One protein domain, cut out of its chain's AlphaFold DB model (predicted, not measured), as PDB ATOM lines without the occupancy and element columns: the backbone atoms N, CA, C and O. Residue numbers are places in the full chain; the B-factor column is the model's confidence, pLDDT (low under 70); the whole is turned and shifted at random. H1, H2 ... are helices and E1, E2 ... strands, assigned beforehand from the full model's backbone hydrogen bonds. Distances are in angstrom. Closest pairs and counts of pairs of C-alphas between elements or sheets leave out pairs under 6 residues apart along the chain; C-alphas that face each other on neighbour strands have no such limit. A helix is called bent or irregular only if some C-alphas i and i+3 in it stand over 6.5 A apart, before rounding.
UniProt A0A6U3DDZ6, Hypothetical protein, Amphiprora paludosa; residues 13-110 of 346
ATOM      1  N   GLU A  13     110.669 178.320 199.097       90.81
ATOM      2  CA  GLU A  13     110.925 177.531 197.882       90.81
ATOM      3  C   GLU A  13     112.254 176.759 197.878       90.81
ATOM      4  O   GLU A  13     112.384 175.783 197.143       90.81
ATOM      5  N   TRP A  14     113.221 177.153 198.710       91.94
ATOM      6  CA  TRP A  14     114.516 176.472 198.850       91.94
ATOM      7  C   TRP A  14     114.660 175.733 200.178       91.94
ATOM      8  O   TRP A  14     115.616 174.984 200.393       91.94
ATOM      9  N   SER A  15     113.714 175.937 201.090       91.62
ATOM     10  CA  SER A  15     113.732 175.334 202.415       91.62
ATOM     11  C   SER A  15     113.528 173.823 202.324       91.62
ATOM     12  O   SER A  15     112.647 173.331 201.616       91.62
ATOM     13  N   ALA A  16     114.303 173.053 203.086       91.81
ATOM     14  CA  ALA A  16     114.033 171.631 203.233       91.81
ATOM     15  C   ALA A  16     112.640 171.432 203.844       91.81
ATOM     16  O   ALA A  16     112.247 172.154 204.757       91.81
ATOM     17  N   THR A  17     111.876 170.452 203.368       94.31
ATOM     18  CA  THR A  17     110.548 170.146 203.921       94.31
ATOM     19  C   THR A  17     110.575 168.852 204.720       94.31
ATOM     20  O   THR A  17     111.216 167.866 204.347       94.31
ATOM     21  N   ARG A  18     109.865 168.841 205.844       93.19
ATOM     22  CA  ARG A  18     109.680 167.656 206.682       93.19
ATOM     23  C   ARG A  18     108.572 166.758 206.112       93.19
ATOM     24  O   ARG A  18     107.746 167.235 205.333       93.19
ATOM     25  N   PRO A  19     108.490 165.481 206.535       93.31
ATOM     26  CA  PRO A  19     107.436 164.566 206.079       93.31
ATOM     27  C   PRO A  19     106.001 165.034 206.367       93.31
ATOM     28  O   PRO A  19     105.071 164.605 205.693       93.31
ATOM     29  N   ASP A  20     105.807 165.916 207.353       93.25
ATOM     30  CA  ASP A  20     104.511 166.520 207.686       93.25
ATOM     31  C   ASP A  20     104.151 167.743 206.815       93.25
ATOM     32  O   ASP A  20     103.113 168.369 207.021       93.25
ATOM     33  N   GLY A  21     105.004 168.089 205.844       89.38
ATOM     34  CA  GLY A  21     104.842 169.235 204.953       89.38
ATOM     35  C   GLY A  21     105.304 170.570 205.543       89.38
ATOM     36  O   GLY A  21     105.192 171.594 204.873       89.38
ATOM     37  N   SER A  22     105.829 170.600 206.772       91.44
ATOM     38  CA  SER A  22     106.377 171.822 207.367       91.44
ATOM     39  C   SER A  22     107.778 172.146 206.834       91.44
ATOM     40  O   SER A  22     108.592 171.253 206.594       91.44
ATOM     41  N   TYR A  23     108.093 173.435 206.688       90.00
ATOM     42  CA  TYR A  23     109.444 173.882 206.332       90.00
ATOM     43  C   TYR A  23     110.431 173.713 207.497       90.00
ATOM     44  O   TYR A  23     110.119 174.026 208.657       90.00
ATOM     45  N   SER A  24     111.629 173.228 207.178       85.31
ATOM     46  CA  SER A  24     112.815 173.292 208.029       85.31
ATOM     47  C   SER A  24     113.309 174.734 208.160       85.31
ATOM     48  O   SER A  24     112.816 175.641 207.491       85.31
ATOM     49  N   MET A  25     114.256 174.948 209.069       81.31
ATOM     50  CA  MET A  25     115.004 176.206 209.137       81.31
ATOM     51  C   MET A  25     116.153 176.245 208.121       81.31
ATOM     52  O   MET A  25     116.627 177.328 207.792       81.31
ATOM     53  N   ASP A  26     116.544 175.081 207.601       84.69
ATOM     54  CA  ASP A  26     117.667 174.914 206.681       84.69
ATOM     55  C   ASP A  26     117.199 174.844 205.224       84.69
ATOM     56  O   ASP A  26     116.126 174.302 204.921       84.69
ATOM     57  N   ALA A  27     118.034 175.333 204.307       89.06
ATOM     58  CA  ALA A  27     117.866 175.077 202.881       89.06
ATOM     59  C   ALA A  27     118.055 173.588 202.595       89.06
ATOM     60  O   ALA A  27     118.889 172.913 203.197       89.06
ATOM     61  N   CYS A  28     117.335 173.085 201.598       92.19
ATOM     62  CA  CYS A  28     117.728 171.850 200.952       92.19
ATOM     63  C   CYS A  28     118.886 172.149 199.998       92.19
ATOM     64  O   CYS A  28     118.711 172.883 199.025       92.19
ATOM     65  N   TYR A  29     120.046 171.524 200.213       92.00
ATOM     66  CA  TYR A  29     121.211 171.672 199.324       92.00
ATOM     67  C   TYR A  29     120.986 171.057 197.926       92.00
ATOM     68  O   TYR A  29     121.828 171.155 197.047       92.00
ATOM     69  N   ALA A  30     119.848 170.392 197.715       94.38
ATOM     70  CA  ALA A  30     119.408 169.862 196.428       94.38
ATOM     71  C   ALA A  30     118.214 170.650 195.846       94.38
ATOM     72  O   ALA A  30     117.551 170.178 194.922       94.38
ATOM     73  N   SER A  31     117.919 171.835 196.388       94.19
ATOM     74  CA  SER A  31     117.048 172.838 195.754       94.19
ATOM     75  C   SER A  31     117.841 173.725 194.789       94.19
ATOM     76  O   SER A  31     119.066 173.623 194.733       94.19
ATOM     77  N   ASP A  32     117.160 174.619 194.067       93.06
ATOM     78  CA  ASP A  32     117.794 175.589 193.154       93.06
ATOM     79  C   ASP A  32     118.812 176.508 193.849       93.06
ATOM     80  O   ASP A  32     119.740 177.010 193.219       93.06
ATOM     81  N   TRP A  33     118.699 176.669 195.171       91.12
ATOM     82  CA  TRP A  33     119.634 177.450 195.978       91.12
ATOM     83  C   TRP A  33     121.100 177.040 195.797       91.12
ATOM     84  O   TRP A  33     121.989 177.890 195.849       91.12
ATOM     85  N   VAL A  34     121.375 175.749 195.579       91.81
ATOM     86  CA  VAL A  34     122.754 175.261 195.425       91.81
ATOM     87  C   VAL A  34     123.425 175.805 194.172       91.81
ATOM     88  O   VAL A  34     124.634 176.031 194.175       91.81
ATOM     89  N   ASP A  35     122.658 176.037 193.108       93.62
ATOM     90  CA  ASP A  35     123.194 176.556 191.857       93.62
ATOM     91  C   ASP A  35     123.609 178.019 192.033       93.62
ATOM     92  O   ASP A  35     124.734 178.378 191.679       93.62
ATOM     93  N   GLU A  36     122.770 178.825 192.695       91.94
ATOM     94  CA  GLU A  36     123.096 180.213 193.042       91.94
ATOM     95  C   GLU A  36     124.285 180.303 194.006       91.94
ATOM     96  O   GLU A  36     125.229 181.061 193.773       91.94
ATOM     97  N   LEU A  37     124.281 179.501 195.075       90.69
ATOM     98  CA  LEU A  37     125.372 179.471 196.050       90.69
ATOM     99  C   LEU A  37     126.706 179.131 195.378       90.69
ATOM    100  O   LEU A  37     127.726 179.772 195.653       90.69
ATOM    101  N   ASN A  38     126.701 178.126 194.500       93.62
ATOM    102  CA  ASN A  38     127.886 177.694 193.774       93.62
ATOM    103  C   ASN A  38     128.384 178.786 192.829       93.62
ATOM    104  O   ASN A  38     129.579 179.079 192.831       93.62
ATOM    105  N   GLU A  39     127.494 179.405 192.050       95.19
ATOM    106  CA  GLU A  39     127.848 180.500 191.145       95.19
ATOM    107  C   GLU A  39     128.498 181.656 191.909       95.19
ATOM    108  O   GLU A  39     129.626 182.046 191.592       95.19
ATOM    109  N   TYR A  40     127.846 182.144 192.969       94.25
ATOM    110  CA  TYR A  40     128.374 183.242 193.774       94.25
ATOM    111  C   TYR A  40     129.705 182.889 194.426       94.25
ATOM    112  O   TYR A  40     130.635 183.697 194.389       94.25
ATOM    113  N   THR A  41     129.829 181.689 194.993       94.19
ATOM    114  CA  THR A  41     131.052 181.310 195.705       94.19
ATOM    115  C   THR A  41     132.222 181.116 194.747       94.19
ATOM    116  O   THR A  41     133.318 181.611 195.011       94.19
ATOM    117  N   PHE A  42     132.014 180.455 193.606       95.81
ATOM    118  CA  PHE A  42     133.076 180.270 192.617       95.81
ATOM    119  C   PHE A  42     133.510 181.594 192.000       95.81
ATOM    120  O   PHE A  42     134.713 181.849 191.925       95.81
ATOM    121  N   HIS A  43     132.559 182.454 191.626       96.88
ATOM    122  CA  HIS A  43     132.862 183.785 191.109       96.88
ATOM    123  C   HIS A  43     133.635 184.612 192.143       96.88
ATOM    124  O   HIS A  43     134.687 185.164 191.835       96.88
ATOM    125  N   PHE A  44     133.185 184.634 193.401       96.25
ATOM    126  CA  PHE A  44     133.871 185.354 194.473       96.25
ATOM    127  C   PHE A  44     135.313 184.876 194.669       96.25
ATOM    128  O   PHE A  44     136.226 185.693 194.781       96.25
ATOM    129  N   ILE A  45     135.547 183.564 194.668       96.56
ATOM    130  CA  ILE A  45     136.895 182.997 194.795       96.56
ATOM    131  C   ILE A  45     137.775 183.380 193.599       96.56
ATOM    132  O   ILE A  45     138.929 183.756 193.798       96.56
ATOM    133  N   GLN A  46     137.244 183.315 192.376       95.81
ATOM    134  CA  GLN A  46     137.981 183.674 191.159       95.81
ATOM    135  C   GLN A  46     138.367 185.155 191.132       95.81
ATOM    136  O   GLN A  46     139.516 185.476 190.838       95.81
ATOM    137  N   GLU A  47     137.442 186.043 191.498       97.50
ATOM    138  CA  GLU A  47     137.672 187.492 191.503       97.50
ATOM    139  C   GLU A  47     138.623 187.938 192.621       97.50
ATOM    140  O   GLU A  47     139.425 188.856 192.445       97.50
ATOM    141  N   THR A  48     138.556 187.298 193.791       96.94
ATOM    142  CA  THR A  48     139.355 187.701 194.961       96.94
ATOM    143  C   THR A  48     140.706 186.997 195.059       96.94
ATOM    144  O   THR A  48     141.611 187.501 195.725       96.94
ATOM    145  N   GLY A  49     140.855 185.825 194.436       95.00
ATOM    146  CA  GLY A  49     142.035 184.973 194.584       95.00
ATOM    147  C   GLY A  49     142.145 184.294 195.955       95.00
ATOM    148  O   GLY A  49     143.245 183.899 196.353       95.00
ATOM    149  N   LEU A  50     141.041 184.171 196.703       94.44
ATOM    150  CA  LEU A  50     141.021 183.422 197.960       94.44
ATOM    151  C   LEU A  50     141.472 181.973 197.740       94.44
ATOM    152  O   LEU A  50     141.050 181.295 196.810       94.44
ATOM    153  N   SER A  51     142.338 181.492 198.629       94.31
ATOM    154  CA  SER A  51     142.969 180.168 198.520       94.31
ATOM    155  C   SER A  51     142.524 179.187 199.603       94.31
ATOM    156  O   SER A  51     143.004 178.057 199.638       94.31
ATOM    157  N   MET A  52     141.598 179.595 200.472       93.88
ATOM    158  CA  MET A  52     141.000 178.753 201.501       93.88
ATOM    159  C   MET A  52     139.517 179.081 201.644       93.88
ATOM    160  O   MET A  52     139.153 180.257 201.669       93.88
ATOM    161  N   LEU A  53     138.695 178.043 201.773       92.62
ATOM    162  CA  LEU A  53     137.298 178.144 202.161       92.62
ATOM    163  C   LEU A  53     137.083 177.354 203.453       92.62
ATOM    164  O   LEU A  53     137.464 176.185 203.552       92.62
ATOM    165  N   GLU A  54     136.467 178.018 204.422       90.62
ATOM    166  CA  GLU A  54     135.977 177.414 205.654       90.62
ATOM    167  C   GLU A  54     134.453 177.454 205.633       90.62
ATOM    168  O   GLU A  54     133.876 178.507 205.358       90.62
ATOM    169  N   THR A  55     133.808 176.313 205.867       87.00
ATOM    170  CA  THR A  55     132.347 176.204 205.814       87.00
ATOM    171  C   THR A  55     131.823 175.606 207.110       87.00
ATOM    172  O   THR A  55     132.287 174.545 207.495       87.00
ATOM    173  N   ASP A  56     130.837 176.231 207.745       80.62
ATOM    174  CA  ASP A  56     130.155 175.729 208.949       80.62
ATOM    175  C   ASP A  56     128.908 174.907 208.552       80.62
ATOM    176  O   ASP A  56     127.765 175.255 208.841       80.62
ATOM    177  N   GLY A  57     129.139 173.885 207.723       74.56
ATOM    178  CA  GLY A  57     128.116 173.138 206.983       74.56
ATOM    179  C   GLY A  57     128.117 173.413 205.463       74.56
ATOM    180  O   GLY A  57     128.957 174.162 204.970       74.56
ATOM    181  N   PRO A  58     127.199 172.810 204.684       65.81
ATOM    182  CA  PRO A  58     126.064 172.021 205.156       65.81
ATOM    183  C   PRO A  58     126.513 170.706 205.787       65.81
ATOM    184  O   PRO A  58     127.496 170.118 205.354       65.81
ATOM    185  N   TYR A  59     125.780 170.267 206.805       71.44
ATOM    186  CA  TYR A  59     125.988 168.962 207.415       71.44
ATOM    187  C   TYR A  59     125.266 167.904 206.580       71.44
ATOM    188  O   TYR A  59     124.058 168.007 206.327       71.44
ATOM    189  N   GLY A  60     125.991 166.889 206.121       67.62
ATOM    190  CA  GLY A  60     125.391 165.758 205.422       67.62
ATOM    191  C   GLY A  60     124.273 165.111 206.256       67.62
ATOM    192  O   GLY A  60     124.360 165.011 207.475       67.62
ATOM    193  N   GLY A  61     123.206 164.633 205.603       71.94
ATOM    194  CA  GLY A  61     122.167 163.830 206.270       71.94
ATOM    195  C   GLY A  61     120.836 164.528 206.561       71.94
ATOM    196  O   GLY A  61     119.902 163.865 207.012       71.94
ATOM    197  N   GLY A  62     120.684 165.817 206.242       85.38
ATOM    198  CA  GLY A  62     119.378 166.484 206.277       85.38
ATOM    199  C   GLY A  62     118.394 165.870 205.271       85.38
ATOM    200  O   GLY A  62     118.652 165.851 204.069       85.38
ATOM    201  N   SER A  63     117.250 165.357 205.729       91.88
ATOM    202  CA  SER A  63     116.203 164.830 204.844       91.88
ATOM    203  C   SER A  63     115.292 165.943 204.319       91.88
ATOM    204  O   SER A  63     114.920 166.834 205.080       91.88
ATOM    205  N   CYS A  64     114.849 165.847 203.067       94.75
ATOM    206  CA  CYS A  64     113.898 166.776 202.468       94.75
ATOM    207  C   CYS A  64     112.794 166.004 201.738       94.75
ATOM    208  O   CYS A  64     113.064 165.226 200.831       94.75
ATOM    209  N   SER A  65     111.537 166.245 202.102       96.62
ATOM    210  CA  SER A  65     110.362 165.592 201.503       96.62
ATOM    211  C   SER A  65     109.820 166.330 200.276       96.62
ATOM    212  O   SER A  65     108.790 165.937 199.729       96.62
ATOM    213  N   SER A  66     110.489 167.403 199.846       95.12
ATOM    214  CA  SER A  66     110.025 168.258 198.758       95.12
ATOM    215  C   SER A  66     110.051 167.479 197.455       95.12
ATOM    216  O   SER A  66     111.027 166.803 197.149       95.12
ATOM    217  N   THR A  67     108.977 167.583 196.685       95.75
ATOM    218  CA  THR A  67     108.886 167.010 195.332       95.75
ATOM    219  C   THR A  67     109.085 168.076 194.251       95.75
ATOM    220  O   THR A  67     109.033 167.762 193.065       95.75
ATOM    221  N   ASN A  68     109.322 169.328 194.665       94.44
ATOM    222  CA  ASN A  68     109.434 170.494 193.791       94.44
ATOM    223  C   ASN A  68     110.874 171.015 193.650       94.44
ATOM    224  O   ASN A  68     111.087 171.982 192.930       94.44
ATOM    225  N   HIS A  69     111.849 170.426 194.344       95.25
ATOM    226  CA  HIS A  69     113.251 170.827 194.233       95.25
ATOM    227  C   HIS A  69     113.910 170.201 193.002       95.25
ATOM    228  O   HIS A  69     113.616 169.063 192.641       95.25
ATOM    229  N   SER A  70     114.836 170.926 192.381       96.12
ATOM    230  CA  SER A  70     115.404 170.534 191.088       96.12
ATOM    231  C   SER A  70     116.313 169.310 191.122       96.12
ATOM    232  O   SER A  70     116.382 168.579 190.131       96.12
ATOM    233  N   HIS A  71     116.988 169.043 192.245       96.56
ATOM    234  CA  HIS A  71     118.047 168.030 192.290       96.56
ATOM    235  C   HIS A  71     117.707 166.786 193.115       96.56
ATOM    236  O   HIS A  71     118.556 165.912 193.270       96.56
ATOM    237  N   HIS A  72     116.473 166.655 193.608       96.44
ATOM    238  CA  HIS A  72     115.972 165.417 194.212       96.44
ATOM    239  C   HIS A  72     114.462 165.255 193.974       96.44
ATOM    240  O   HIS A  72     113.765 166.212 193.661       96.44
ATOM    241  N   ARG A  73     113.940 164.031 194.081       96.75
ATOM    242  CA  ARG A  73     112.539 163.699 193.755       96.75
ATOM    243  C   ARG A  73     111.621 163.662 194.967       96.75
ATOM    244  O   ARG A  73     110.403 163.661 194.805       96.75
ATOM    245  N   GLY A  74     112.185 163.551 196.161       95.75
ATOM    246  CA  GLY A  74     111.437 163.494 197.407       95.75
ATOM    247  C   GLY A  74     112.305 162.993 198.547       95.75
ATOM    248  O   GLY A  74     113.532 163.013 198.464       95.75
ATOM    249  N   LEU A  75     111.650 162.498 199.595       95.81
ATOM    250  CA  LEU A  75     112.316 161.994 200.796       95.81
ATOM    251  C   LEU A  75     113.292 160.841 200.503       95.81
ATOM    252  O   LEU A  75     114.349 160.755 201.120       95.81
ATOM    253  N   GLU A  76     112.940 159.976 199.551       95.75
ATOM    254  CA  GLU A  76     113.664 158.729 199.268       95.75
ATOM    255  C   GLU A  76     115.064 158.938 198.668       95.75
ATOM    256  O   GLU A  76     115.921 158.065 198.791       95.75
ATOM    257  N   ASP A  77     115.322 160.075 198.015       96.19
ATOM    258  CA  ASP A  77     116.614 160.366 197.385       96.19
ATOM    259  C   ASP A  77     117.284 161.654 197.886       96.19
ATOM    260  O   ASP A  77     118.442 161.904 197.542       96.19
ATOM    261  N   SER A  78     116.618 162.444 198.737       95.06
ATOM    262  CA  SER A  78     117.107 163.767 199.144       95.06
ATOM    263  C   SER A  78     118.478 163.736 199.810       95.06
ATOM    264  O   SER A  78     119.311 164.594 199.537       95.06
ATOM    265  N   ILE A  79     118.728 162.773 200.704       93.94
ATOM    266  CA  ILE A  79     120.004 162.702 201.435       93.94
ATOM    267  C   ILE A  79     121.135 162.387 200.457       93.94
ATOM    268  O   ILE A  79     122.139 163.090 200.426       93.94
ATOM    269  N   TYR A  80     120.936 161.374 199.611       94.12
ATOM    270  CA  TYR A  80     121.925 160.970 198.618       94.12
ATOM    271  C   TYR A  80     122.278 162.117 197.663       94.12
ATOM    272  O   TYR A  80     123.459 162.380 197.436       94.12
ATOM    273  N   GLN A  81     121.273 162.816 197.128       95.38
ATOM    274  CA  GLN A  81     121.509 163.906 196.181       95.38
ATOM    275  C   GLN A  81     122.206 165.098 196.839       95.38
ATOM    276  O   GLN A  81     123.169 165.611 196.277       95.38
ATOM    277  N   GLN A  82     121.798 165.488 198.049       93.31
ATOM    278  CA  GLN A  82     122.460 166.570 198.786       93.31
ATOM    279  C   GLN A  82     123.929 166.244 199.073       93.31
ATOM    280  O   GLN A  82     124.803 167.043 198.746       93.31
ATOM    281  N   THR A  83     124.224 165.045 199.591       91.69
ATOM    282  CA  THR A  83     125.606 164.604 199.840       91.69
ATOM    283  C   THR A  83     126.429 164.564 198.554       91.69
ATOM    284  O   THR A  83     127.593 164.967 198.550       91.69
ATOM    285  N   LYS A  84     125.843 164.103 197.443       92.75
ATOM    286  CA  LYS A  84     126.525 164.072 196.147       92.75
ATOM    287  C   LYS A  84     126.870 165.481 195.658       92.75
ATOM    288  O   LYS A  84     128.021 165.717 195.304       92.75
ATOM    289  N   LEU A  85     125.909 166.404 195.668       93.44
ATOM    290  CA  LEU A  85     126.112 167.786 195.219       93.44
ATOM    291  C   LEU A  85     127.160 168.511 196.064       93.44
ATOM    292  O   LEU A  85     127.992 169.232 195.520       93.44
ATOM    293  N   GLN A  86     127.157 168.285 197.378       92.00
ATOM    294  CA  GLN A  86     128.165 168.841 198.279       92.00
ATOM    295  C   GLN A  86     129.562 168.286 197.973       92.00
ATOM    296  O   GLN A  86     130.537 169.034 197.907       92.00
ATOM    297  N   GLY A  87     129.665 166.982 197.707       92.62
ATOM    298  CA  GLY A  87     130.904 166.374 197.231       92.62
ATOM    299  C   GLY A  87     131.392 166.986 195.913       92.62
ATOM    300  O   GLY A  87     132.563 167.344 195.795       92.62
ATOM    301  N   ASP A  88     130.494 167.165 194.942       93.94
ATOM    302  CA  ASP A  88     130.810 167.785 193.649       93.94
ATOM    303  C   ASP A  88     131.268 169.247 193.812       93.94
ATOM    304  O   ASP A  88     132.182 169.698 193.114       93.94
ATOM    305  N   TYR A  89     130.681 169.984 194.758       93.56
ATOM    306  CA  TYR A  89     131.098 171.336 195.126       93.56
ATOM    307  C   TYR A  89     132.541 171.368 195.650       93.56
ATOM    308  O   TYR A  89     133.369 172.133 195.144       93.56
ATOM    309  N   PHE A  90     132.890 170.485 196.589       94.25
ATOM    310  CA  PHE A  90     134.254 170.387 197.112       94.25
ATOM    311  C   PHE A  90     135.266 169.947 196.051       94.25
ATOM    312  O   PHE A  90     136.346 170.539 195.957       94.25
ATOM    313  N   ILE A  91     134.907 169.002 195.177       95.25
ATOM    314  CA  ILE A  91     135.751 168.604 194.042       95.25
ATOM    315  C   ILE A  91     136.058 169.817 193.149       95.25
ATOM    316  O   ILE A  91     137.215 170.031 192.775       95.25
ATOM    317  N   LYS A  92     135.051 170.641 192.829       95.38
ATOM    318  CA  LYS A  92     135.244 171.861 192.025       95.38
ATOM    319  C   LYS A  92     136.185 172.851 192.710       95.38
ATOM    320  O   LYS A  92     137.138 173.300 192.074       95.38
ATOM    321  N   LEU A  93     135.993 173.129 194.000       95.31
ATOM    322  CA  LEU A  93     136.888 174.008 194.763       95.31
ATOM    323  C   LEU A  93     138.334 173.498 194.778       95.31
ATOM    324  O   LEU A  93     139.277 174.275 194.617       95.31
ATOM    325  N   ARG A  94     138.535 172.183 194.899       94.94
ATOM    326  CA  ARG A  94     139.874 171.586 194.831       94.94
ATOM    327  C   ARG A  94     140.513 171.699 193.458       94.94
ATOM    328  O   ARG A  94     141.708 171.986 193.393       94.94
ATOM    329  N   ASN A  95     139.744 171.553 192.382       94.94
ATOM    330  CA  ASN A  95     140.234 171.809 191.024       94.94
ATOM    331  C   ASN A  95     140.643 173.278 190.818       94.94
ATOM    332  O   ASN A  95     141.526 173.557 190.014       94.94
ATOM    333  N   MET A  96     140.055 174.202 191.582       94.69
ATOM    334  CA  MET A  96     140.442 175.618 191.624       94.69
ATOM    335  C   MET A  96     141.642 175.900 192.550       94.69
ATOM    336  O   MET A  96     142.083 177.041 192.652       94.69
ATOM    337  N   GLY A  97     142.189 174.887 193.230       95.25
ATOM    338  CA  GLY A  97     143.323 175.037 194.147       95.25
ATOM    339  C   GLY A  97     142.965 175.558 195.543       95.25
ATOM    340  O   GLY A  97     143.867 175.901 196.306       95.25
ATOM    341  N   VAL A  98     141.679 175.592 195.906       96.31
ATOM    342  CA  VAL A  98     141.193 176.106 197.197       96.31
ATOM    343  C   VAL A  98     141.388 175.065 198.299       96.31
ATOM    344  O   VAL A  98     140.994 173.911 198.145       96.31
ATOM    345  N   TYR A  99     141.998 175.439 199.420       95.19
ATOM    346  CA  TYR A  99     142.110 174.602 200.617       95.19
ATOM    347  C   TYR A  99     140.780 174.562 201.384       95.19
ATOM    348  O   TYR A  99     140.169 175.604 201.596       95.19
ATOM    349  N   LEU A 100     140.336 173.379 201.808       94.00
ATOM    350  CA  LEU A 100     139.016 173.170 202.410       94.00
ATOM    351  C   LEU A 100     139.108 172.800 203.893       94.00
ATOM    352  O   LEU A 100     139.642 171.739 204.230       94.00
ATOM    353  N   ASN A 101     138.544 173.654 204.748       91.31
ATOM    354  CA  ASN A 101     138.311 173.397 206.170       91.31
ATOM    355  C   ASN A 101     136.802 173.219 206.404       91.31
ATOM    356  O   ASN A 101     136.064 174.201 206.358       91.31
ATOM    357  N   VAL A 102     136.335 171.984 206.593       88.50
ATOM    358  CA  VAL A 102     134.894 171.675 206.679       88.50
ATOM    359  C   VAL A 102     134.634 170.686 207.827       88.50
ATOM    360  O   VAL A 102     135.500 169.845 208.057       88.50
ATOM    361  N   PRO A 103     133.498 170.767 208.545       81.12
ATOM    362  CA  PRO A 103     133.206 169.988 209.757       81.12
ATOM    363  C   PRO A 103     132.560 168.612 209.483       81.12
ATOM    364  O   PRO A 103     131.908 168.052 210.359       81.12
ATOM    365  N   ASP A 104     132.698 168.090 208.259       82.12
ATOM    366  CA  ASP A 104     132.106 166.829 207.788       82.12
ATOM    367  C   ASP A 104     133.153 165.976 207.068       82.12
ATOM    368  O   ASP A 104     134.063 166.517 206.453       82.12
ATOM    369  N   THR A 105     132.967 164.655 206.996       83.19
ATOM    370  CA  THR A 105     133.949 163.733 206.399       83.19
ATOM    371  C   THR A 105     133.824 163.583 204.868       83.19
ATOM    372  O   THR A 105     133.365 162.555 204.364       83.19
ATOM    373  N   PHE A 106     134.291 164.574 204.110       89.75
ATOM    374  CA  PHE A 106     134.391 164.596 202.641       89.75
ATOM    375  C   PHE A 106     135.832 164.437 202.109       89.75
ATOM    376  O   PHE A 106     136.166 164.913 201.019       89.75
ATOM    377  N   PHE A 107     136.726 163.765 202.848       90.75
ATOM    378  CA  PHE A 107     138.137 163.596 202.449       90.75
ATOM    379  C   PHE A 107     138.317 162.989 201.048       90.75
ATOM    380  O   PHE A 107     139.218 163.388 200.311       90.75
ATOM    381  N   PHE A 108     137.436 162.071 200.633       90.88
ATOM    382  CA  PHE A 108     137.478 161.471 199.293       90.88
ATOM    383  C   PHE A 108     136.916 162.378 198.187       90.88
ATOM    384  O   PHE A 108     137.143 162.116 197.007       90.88
ATOM    385  N   GLN A 109     136.215 163.450 198.553       92.31
ATOM    386  CA  GLN A 109     135.677 164.481 197.666       92.31
ATOM    387  C   GLN A 109     136.474 165.789 197.767       92.31
ATOM    388  O   GLN A 109     136.057 166.826 197.261       92.31
ATOM    389  N   GLY A 110     137.660 165.736 198.377       88.44
ATOM    390  CA  GLY A 110     138.631 166.815 198.304       88.44
ATOM    391  C   GLY A 110     138.781 167.666 199.559       88.44
ATOM    392  O   GLY A 110     139.632 168.552 199.555       88.44
TER     393      GLY A 110
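AT A GLANCE: This is residues 13 to 110 of the 346 residues of the protein "Hypothetical protein" of Amphiprora paludosa (UniProt A0A6U3DDZ6). Two long helices, H1 and H2, run side by side, with a small two-stranded sheet near each end: parallel E3 and E4 at one, antiparallel hairpin E1 and E2 at the other. The printed part has 98 residues, ordered E1 E2 H1 E3 H2 E4, class mixed; it is compact, radius of gyration of the C-alphas 13.8 A, spanning 43 by 25 by 19 A.

IN THESE COORDINATES: Find E3 at residues 52 to 54 and E4 at 99 to 101, ending at C-alpha 101 (138.311, 173.397, 206.170). H2, residues 75 to 95, runs 31.2 A and is irregular: C-alphas 76 and 79 are 7.8 A apart. H1, residues 33 to 48, runs 22.2 A. E1, residues 15 to 17, starts at C-alpha 15 (113.732, 175.334, 202.415); E2 is 23 to 27.

HOW THE PARTS SIT: Look at N 53 and O 99, 2.9 A, within hydrogen-bond range between E3 and E4. E3, H2, E4 form a strand-helix-strand unit, parallel strands joined through a helix, with a right-handed crossover. H1 and H2 are close but not clearly touching; their closest C-alphas, Asn 38 and Tyr 89, are 7.3 A apart. They run the same way at a shallow tilt of 10 degrees. Between E1 and E2, N 24 and O 16 are within hydrogen-bond range at 2.7 A. Every O i to N i+4 pair is within range in H1, 15 of 17 in H2.

THE WHOLE: The farthest C-alphas, Asp 20 and Gly 49, are 43.8 A apart. The printed part has no cut; E3 to H2 is a long link. Residues 58 and 60 have pLDDT under 70.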